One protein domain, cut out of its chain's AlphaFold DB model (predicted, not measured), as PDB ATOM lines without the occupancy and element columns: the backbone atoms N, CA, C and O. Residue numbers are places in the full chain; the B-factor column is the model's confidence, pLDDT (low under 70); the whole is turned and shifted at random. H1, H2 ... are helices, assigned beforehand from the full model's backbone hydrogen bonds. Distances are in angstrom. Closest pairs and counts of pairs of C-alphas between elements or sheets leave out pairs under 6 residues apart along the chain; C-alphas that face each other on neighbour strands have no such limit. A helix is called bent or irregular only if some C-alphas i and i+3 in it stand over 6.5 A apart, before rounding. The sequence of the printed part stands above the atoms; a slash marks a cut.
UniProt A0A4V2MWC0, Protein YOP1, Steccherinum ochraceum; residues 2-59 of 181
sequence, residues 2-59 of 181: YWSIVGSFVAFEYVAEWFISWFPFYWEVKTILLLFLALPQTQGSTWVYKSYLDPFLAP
ATOM      1  N   TYR A   2      38.627 -76.476  33.958       70.62
ATOM      2  CA  TYR A   2      39.406 -76.460  35.217       70.62
ATOM      3  C   TYR A   2      39.621 -77.857  35.827       70.62
ATOM      4  O   TYR A   2      40.757 -78.277  36.010       70.62
ATOM      5  N   TRP A   3      38.545 -78.622  36.025       81.38
ATOM      6  CA  TRP A   3      38.616 -79.972  36.597       81.38
ATOM      7  C   TRP A   3      39.459 -80.965  35.787       81.38
ATOM      8  O   TRP A   3      40.188 -81.757  36.371       81.38
ATOM      9  N   SER A   4      39.409 -80.901  34.453       78.06
ATOM     10  CA  SER A   4      40.220 -81.757  33.573       78.06
ATOM     11  C   SER A   4      41.716 -81.471  33.735       78.06
ATOM     12  O   SER A   4      42.542 -82.383  33.725       78.06
ATOM     13  N   ILE A   5      42.067 -80.199  33.930       79.50
ATOM     14  CA  ILE A   5      43.450 -79.752  34.107       79.50
ATOM     15  C   ILE A   5      43.945 -80.082  35.518       79.50
ATOM     16  O   ILE A   5      45.060 -80.570  35.662       79.50
ATOM     17  N   VAL A   6      43.101 -79.906  36.541       80.06
ATOM     18  CA  VAL A   6      43.394 -80.343  37.916       80.06
ATOM     19  C   VAL A   6      43.624 -81.854  37.963       80.06
ATOM     20  O   VAL A   6      44.619 -82.295  38.522       80.06
ATOM     21  N   GLY A   7      42.765 -82.651  37.321       85.06
ATOM     22  CA  GLY A   7      42.944 -84.105  37.246       85.06
ATOM     23  C   GLY A   7      44.232 -84.512  36.526       85.06
ATOM     24  O   GLY A   7      44.962 -85.373  37.009       85.06
ATOM     25  N   SER A   8      44.556 -83.847  35.412       80.00
ATOM     26  CA  SER A   8      45.810 -84.083  34.678       80.00
ATOM     27  C   SER A   8      47.040 -83.707  35.507       80.00
ATOM     28  O   SER A   8      48.039 -84.422  35.494       80.00
ATOM     29  N   PHE A   9      46.958 -82.608  36.261       83.12
ATOM     30  CA  PHE A   9      48.011 -82.194  37.178       83.12
ATOM     31  C   PHE A   9      48.218 -83.223  38.291       83.12
ATOM     32  O   PHE A   9      49.354 -83.607  38.538       83.12
ATOM     33  N   VAL A  10      47.146 -83.712  38.920       85.56
ATOM     34  CA  VAL A  10      47.237 -84.733  39.977       85.56
ATOM     35  C   VAL A  10      47.845 -86.026  39.431       85.56
ATOM     36  O   VAL A  10      48.723 -86.609  40.058       85.56
ATOM     37  N   ALA A  11      47.449 -86.462  38.231       85.31
ATOM     38  CA  ALA A  11      48.059 -87.628  37.592       85.31
ATOM     39  C   ALA A  11      49.571 -87.435  37.361       85.31
ATOM     40  O   ALA A  11      50.359 -88.340  37.633       85.31
ATOM     41  N   PHE A  12      49.985 -86.249  36.903       83.44
ATOM     42  CA  PHE A  12      51.399 -85.911  36.742       83.44
ATOM     43  C   PHE A  12      52.136 -85.831  38.083       83.44
ATOM     44  O   PHE A  12      53.263 -86.307  38.180       83.44
ATOM     45  N   GLU A  13      51.512 -85.268  39.117       84.88
ATOM     46  CA  GLU A  13      52.062 -85.176  40.469       84.88
ATOM     47  C   GLU A  13      52.425 -86.561  41.004       84.88
ATOM     48  O   GLU A  13      53.573 -86.774  41.384       84.88
ATOM     49  N   TYR A  14      51.491 -87.514  40.949       85.75
ATOM     50  CA  TYR A  14      51.721 -88.890  41.399       85.75
ATOM     51  C   TYR A  14      52.913 -89.549  40.699       85.75
ATOM     52  O   TYR A  14      53.714 -90.249  41.318       85.75
ATOM     53  N   VAL A  15      53.048 -89.311  39.396       82.75
ATOM     54  CA  VAL A  15      54.164 -89.828  38.602       82.75
ATOM     55  C   VAL A  15      55.468 -89.127  39.001       82.75
ATOM     56  O   VAL A  15      56.481 -89.782  39.243       82.75
ATOM     57  N   ALA A  16      55.454 -87.802  39.125       82.56
ATOM     58  CA  ALA A  16      56.621 -87.008  39.487       82.56
ATOM     59  C   ALA A  16      57.135 -87.320  40.902       82.56
ATOM     60  O   ALA A  16      58.346 -87.363  41.100       82.56
ATOM     61  N   GLU A  17      56.253 -87.590  41.866       83.12
ATOM     62  CA  GLU A  17      56.641 -88.026  43.215       83.12
ATOM     63  C   GLU A  17      57.440 -89.329  43.182       83.12
ATOM     64  O   GLU A  17      58.475 -89.447  43.841       83.12
ATOM     65  N   TRP A  18      57.016 -90.282  42.353       82.62
ATOM     66  CA  TRP A  18      57.736 -91.537  42.176       82.62
ATOM     67  C   TRP A  18      59.132 -91.327  41.570       82.62
ATOM     68  O   TRP A  18      60.102 -91.934  42.018       82.62
ATOM     69  N   PHE A  19      59.256 -90.455  40.564       79.38
ATOM     70  CA  PHE A  19      60.510 -90.271  39.821       79.38
ATOM     71  C   PHE A  19      61.514 -89.309  40.475       79.38
ATOM     72  O   PHE A  19      62.723 -89.489  40.316       79.38
ATOM     73  N   ILE A  20      61.042 -88.262  41.156       77.69
ATOM     74  CA  ILE A  20      61.846 -87.070  41.493       77.69
ATOM     75  C   ILE A  20      61.956 -86.847  43.014       77.69
ATOM     76  O   ILE A  20      62.650 -85.934  43.457       77.69
ATOM     77  N   SER A  21      61.382 -87.725  43.843       74.06
ATOM     78  CA  SER A  21      61.464 -87.656  45.317       74.06
ATOM     79  C   SER A  21      62.886 -87.576  45.895       74.06
ATOM     80  O   SER A  21      63.063 -87.089  47.010       74.06
ATOM     81  N   TRP A  22      63.908 -88.005  45.151       81.12
ATOM     82  CA  TRP A  22      65.314 -87.952  45.562       81.12
ATOM     83  C   TRP A  22      66.021 -86.619  45.242       81.12
ATOM     84  O   TRP A  22      67.148 -86.409  45.691       81.12
ATOM     85  N   PHE A  23      65.397 -85.717  44.475       83.31
ATOM     86  CA  PHE A  23      66.018 -84.465  44.034       83.31
ATOM     87  C   PHE A  23      65.773 -83.318  45.038       83.31
ATOM     88  O   PHE A  23      64.620 -82.926  45.266       83.31
ATOM     89  N   PRO A  24      66.827 -82.715  45.625       69.06
ATOM     90  CA  PRO A  24      66.672 -81.533  46.469       69.06
ATOM     91  C   PRO A  24      66.202 -80.368  45.582       69.06
ATOM     92  O   PRO A  24      66.784 -80.163  44.528       69.06
ATOM     93  N   PHE A  25      65.160 -79.629  45.986       76.44
ATOM     94  CA  PHE A  25      64.388 -78.614  45.218       76.44
ATOM     95  C   PHE A  25      63.124 -79.090  44.475       76.44
ATOM     96  O   PHE A  25      62.399 -78.250  43.943       76.44
ATOM     97  N   TYR A  26      62.771 -80.380  44.503       80.44
ATOM     98  CA  TYR A  26      61.496 -80.852  43.931       80.44
ATOM     99  C   TYR A  26      60.273 -80.108  44.490       80.44
ATOM    100  O   TYR A  26      59.373 -79.725  43.746       80.44
ATOM    101  N   TRP A  27      60.259 -79.878  45.804       80.25
ATOM    102  CA  TRP A  27      59.123 -79.290  46.503       80.25
ATOM    103  C   TRP A  27      58.842 -77.842  46.076       80.25
ATOM    104  O   TRP A  27      57.679 -77.477  45.953       80.25
ATOM    105  N   GLU A  28      59.873 -77.055  45.761       89.00
ATOM    106  CA  GLU A  28      59.716 -75.676  45.274       89.00
ATOM    107  C   GLU A  28      59.194 -75.635  43.840       89.00
ATOM    108  O   GLU A  28      58.303 -74.862  43.492       89.00
ATOM    109  N   VAL A  29      59.720 -76.508  42.981       82.62
ATOM    110  CA  VAL A  29      59.221 -76.616  41.607       82.62
ATOM    111  C   VAL A  29      57.768 -77.092  41.619       82.62
ATOM    112  O   VAL A  29      56.941 -76.554  40.884       82.62
ATOM    113  N   LYS A  30      57.433 -78.044  42.499       81.62
ATOM    114  CA  LYS A  30      56.066 -78.526  42.714       81.62
ATOM    115  C   LYS A  30      55.140 -77.391  43.141       81.62
ATOM    116  O   LYS A  30      54.081 -77.237  42.543       81.62
ATOM    117  N   THR A  31      55.518 -76.592  44.139       84.19
ATOM    118  CA  THR A  31      54.676 -75.493  44.640       84.19
ATOM    119  C   THR A  31      54.510 -74.389  43.604       84.19
ATOM    120  O   THR A  31      53.390 -73.921  43.422       84.19
ATOM    121  N   ILE A  32      55.560 -74.014  42.869       86.25
ATOM    122  CA  ILE A  32      55.477 -73.015  41.792       86.25
ATOM    123  C   ILE A  32      54.580 -73.513  40.657       86.25
ATOM    124  O   ILE A  32      53.734 -72.761  40.174       86.25
ATOM    125  N   LEU A  33      54.722 -74.776  40.248       81.19
ATOM    126  CA  LEU A  33      53.882 -75.387  39.218       81.19
ATOM    127  C   LEU A  33      52.416 -75.423  39.673       81.19
ATOM    128  O   LEU A  33      51.529 -74.978  38.948       81.19
ATOM    129  N   LEU A  34      52.163 -75.887  40.898       82.00
ATOM    130  CA  LEU A  34      50.829 -75.944  41.491       82.00
ATOM    131  C   LEU A  34      50.206 -74.544  41.583       82.00
ATOM    132  O   LEU A  34      49.053 -74.354  41.206       82.00
ATOM    133  N   LEU A  35      50.984 -73.548  42.010       84.31
ATOM    134  CA  LEU A  35      50.562 -72.154  42.104       84.31
ATOM    135  C   LEU A  35      50.268 -71.557  40.723       84.31
ATOM    136  O   LEU A  35      49.263 -70.869  40.565       84.31
ATOM    137  N   PHE A  36      51.092 -71.851  39.714       82.19
ATOM    138  CA  PHE A  36      50.889 -71.402  38.336       82.19
ATOM    139  C   PHE A  36      49.579 -71.931  37.737       82.19
ATOM    140  O   PHE A  36      48.898 -71.195  37.017       82.19
ATOM    141  N   LEU A  37      49.204 -73.177  38.050       76.06
ATOM    142  CA  LEU A  37      47.939 -73.771  37.611       76.06
ATOM    143  C   LEU A  37      46.738 -73.319  38.453       76.06
ATOM    144  O   LEU A  37      45.637 -73.200  37.911       76.06
ATOM    145  N   ALA A  38      46.935 -73.083  39.753       78.62
ATOM    146  CA  ALA A  38      45.880 -72.674  40.675       78.62
ATOM    147  C   ALA A  38      45.507 -71.191  40.536       78.62
ATOM    148  O   ALA A  38      44.365 -70.825  40.819       78.62
ATOM    149  N   LEU A  39      46.437 -70.329  40.103       80.19
ATOM    150  CA  LEU A  39      46.163 -68.902  39.968       80.19
ATOM    151  C   LEU A  39      45.188 -68.633  38.805       80.19
ATOM    152  O   LEU A  39      45.512 -68.891  37.643       80.19
ATOM    153  N   PRO A  40      44.018 -68.020  39.070       63.97
ATOM    154  CA  PRO A  40      43.080 -67.660  38.009       63.97
ATOM    155  C   PRO A  40      43.606 -66.504  37.141       63.97
ATOM    156  O   PRO A  40      43.240 -66.387  35.974       63.97
ATOM    157  N   GLN A  41      44.488 -65.661  37.693       69.75
ATOM    158  CA  GLN A  41      45.030 -64.480  37.018       69.75
ATOM    159  C   GLN A  41      46.043 -64.828  35.918       69.75
ATOM    160  O   GLN A  41      46.085 -64.151  34.894       69.75
ATOM    161  N   THR A  42      46.838 -65.888  36.096       74.69
ATOM    162  CA  THR A  42      47.811 -66.352  35.092       74.69
ATOM    163  C   THR A  42      47.158 -67.167  33.984       74.69
ATOM    164  O   THR A  42      47.808 -67.430  32.975       74.69
ATOM    165  N   GLN A  43      45.892 -67.586  34.159       78.81
ATOM    166  CA  GLN A  43      45.182 -68.487  33.242       78.81
ATOM    167  C   GLN A  43      46.032 -69.714  32.860       78.81
ATOM    168  O   GLN A  43      45.896 -70.256  31.760       78.81
ATOM    169  N   GLY A  44      46.923 -70.151  33.763       77.69
ATOM    170  CA  GLY A  44      47.935 -71.166  33.467       77.69
ATOM    171  C   GLY A  44      47.296 -72.487  33.057       77.69
ATOM    172  O   GLY A  44      47.731 -73.127  32.103       77.69
ATOM    173  N   SER A  45      46.173 -72.828  33.689       77.75
ATOM    174  CA  SER A  45      45.373 -73.993  33.329       77.75
ATOM    175  C   SER A  45      44.861 -73.923  31.877       77.75
ATOM    176  O   SER A  45      45.022 -74.878  31.117       77.75
ATOM    177  N   THR A  46      44.325 -72.778  31.445       80.94
ATOM    178  CA  THR A  46      43.830 -72.565  30.075       80.94
ATOM    179  C   THR A  46      44.956 -72.626  29.039       80.94
ATOM    180  O   THR A  46      44.771 -73.195  27.961       80.94
ATOM    181  N   TRP A  47      46.134 -72.080  29.358       81.88
ATOM    182  CA  TRP A  47      47.301 -72.132  28.475       81.88
ATOM    183  C   TRP A  47      47.822 -73.562  28.290       81.88
ATOM    184  O   TRP A  47      48.070 -73.984  27.159       81.88
ATOM    185  N   VAL A  48      47.918 -74.328  29.383       81.06
ATOM    186  CA  VAL A  48      48.311 -75.745  29.344       81.06
ATOM    187  C   VAL A  48      47.292 -76.568  28.563       81.06
ATOM    188  O   VAL A  48      47.683 -77.401  27.744       81.06
ATOM    189  N   TYR A  49      45.996 -76.302  28.759       79.56
ATOM    190  CA  TYR A  49      44.950 -76.996  28.019       79.56
ATOM    191  C   TYR A  49      45.123 -76.803  26.514       79.56
ATOM    192  O   TYR A  49      45.252 -77.781  25.792       79.56
ATOM    193  N   LYS A  50      45.217 -75.556  26.042       81.56
ATOM    194  CA  LYS A  50      45.328 -75.275  24.606       81.56
ATOM    195  C   LYS A  50      46.662 -75.689  23.982       81.56
ATOM    196  O   LYS A  50      46.683 -76.032  22.808       81.56
ATOM    197  N   SER A  51      47.765 -75.642  24.731       81.50
ATOM    198  CA  SER A  51      49.086 -75.985  24.178       81.50
ATOM    199  C   SER A  51      49.372 -77.481  24.165       81.50
ATOM    200  O   SER A  51      50.060 -77.950  23.265       81.50
ATOM    201  N   TYR A  52      48.885 -78.226  25.162       78.06
ATOM    202  CA  TYR A  52      49.296 -79.617  25.362       78.06
ATOM    203  C   TYR A  52      48.127 -80.595  25.373       78.06
ATOM    204  O   TYR A  52      48.212 -81.624  24.712       78.06
ATOM    205  N   LEU A  53      47.041 -80.299  26.095       75.06
ATOM    206  CA  LEU A  53      45.918 -81.240  26.200       75.06
ATOM    207  C   LEU A  53      45.070 -81.269  24.928       75.06
ATOM    208  O   LEU A  53      44.735 -82.347  24.459       75.06
ATOM    209  N   ASP A  54      44.764 -80.112  24.353       80.94
ATOM    210  CA  ASP A  54      43.933 -79.968  23.158       80.94
ATOM    211  C   ASP A  54      44.530 -80.695  21.935       80.94
ATOM    212  O   ASP A  54      43.869 -81.587  21.405       80.94
ATOM    213  N   PRO A  55      45.801 -80.470  21.530       79.88
ATOM    214  CA  PRO A  55      46.388 -81.210  20.408       79.88
ATOM    215  C   PRO A  55      46.635 -82.697  20.705       79.88
ATOM    216  O   PRO A  55      46.806 -83.482  19.773       79.88
ATOM    217  N   PHE A  56      46.680 -83.101  21.978       77.38
ATOM    218  CA  PHE A  56      46.861 -84.502  22.360       77.38
ATOM    219  C   PHE A  56      45.541 -85.281  22.370       77.38
ATOM    220  O   PHE A  56      45.506 -86.439  21.949       77.38
ATOM    221  N   LEU A  57      44.466 -84.651  22.849       73.44
ATOM    222  CA  LEU A  57      43.156 -85.270  23.010       73.44
ATOM    223  C   LEU A  57      42.310 -85.148  21.746       73.44
ATOM    224  O   LEU A  57      41.779 -86.166  21.317       73.44
ATOM    225  N   ALA A  58      42.248 -83.975  21.107       80.06
ATOM    226  CA  ALA A  58      41.332 -83.720  19.991       80.06
ATOM    227  C   ALA A  58      41.450 -84.736  18.830       80.06
ATOM    228  O   ALA A  58      40.425 -85.198  18.336       80.06
ATOM    229  N   PRO A  59      42.652 -85.180  18.406       81.56
ATOM    230  CA  PRO A  59      42.765 -86.190  17.350       81.56
ATOM    231  C   PRO A  59      42.394 -87.613  17.794       81.56
ATOM    232  O   PRO A  59      42.179 -88.474  16.947       81.56
TER     233      PRO A  59
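Overview. This is residues 2 to 59 of the 181 residues of the protein "Protein YOP1" of Steccherinum ochraceum (UniProt A0A4V2MWC0). Two helices, H1 and H2, run side by side in opposite ways as a loose U with a gap between them, and the third, H3, stands crosswise at the open end of the U, where its first turns meet the end of H2 and the beginning of H1. From there H3 reaches on beyond H1, while at the closed end of the U residues 18 to 25, the last turn of H1 and the link after it, stick out. You have 58 printed residues with three named helices, in the order H1, H2, H3 along the chain, and no named strand; the class is all helix. The whole is only just compact, close to loose, with a radius of gyration of the C-alphas of 12.4 A, and the C-alphas span 35 by 27 by 16 A along their three main axes.

Arrangement. Start from the longest helix, H1, residues 2 to 20. After the tight link of residues 21 to 25 comes H2, residues 26 to 38, which runs opposite ways to H1 at a shallow tilt of 5 degrees. These two are close but not clearly touching: 2 pairs of their C-alphas are within 8 A, and the closest are those of Ile 20 and Tyr 26, 6.7 A apart, beside the link. Their centres are 11.3 A apart. Now go to the other end of H1, where you find H3, residues 44 to 59. H1 and H3 touch and are about perpendicular, at 89 degrees; the closest C-alphas are those of Ile 5 and Ser 45, 6.1 A apart. Look for the place where they touch in residues 2 to 5 of H1 and residues 45 to 49 of H3 alone. H2 and H3 touch only at the corner by their link, residues 36 to 38 against residues 44 to 45 alone, and are about perpendicular, at 85 degrees. Their closest C-alphas are those of Leu 37 and Gly 44, 4.9 A apart. In the backbone of H1 and H2 every O i to N i+4 pair is within hydrogen-bond range, while in H3 9 of 12 are.

Along the chain. Find C-alpha 2 at (39.406, -76.460, 35.217); from there H1 runs through 19 residues to Ile 20, and its first and last C-alphas are 25.6 A apart. Find C-alpha 26 at (61.496, -80.852, 43.931), where H2 begins; it ends at Ala 38, and its length is 17.9 A from first to last C-alpha. H3 begins at Gly 44 and ends at C-alpha 59, at (42.765, -86.190, 17.350), 22.6 A from its first C-alpha. Near residue 53 you meet a kink of 41 degrees in H3. H3 is irregular, but only just: the C-alphas of Phe 56 and Pro 59 are 6.7 A apart.

Size, cuts and confidence. Look at Pro 24 and Pro 59 for the two C-alphas farthest apart in the domain, 38.0 A. The first and last printed C-alphas, those of Tyr 2 and Pro 59, are 20.6 A apart. Without residues 18 to 25, which stand free and of which 18 to 20 belong to H1, the body has 50 residues, spans 34 by 27 by 16 A and has a radius of gyration of 11.1 A. The printed part has no cut from residue 2 to residue 59, and both links, residues 21 to 25 and residues 39 to 43, are tight. In the B-factor column you find a mean pLDDT of the printed part of 80.0; the model's confidence is low, under 70, at residue 24 and at residues 40 to 41.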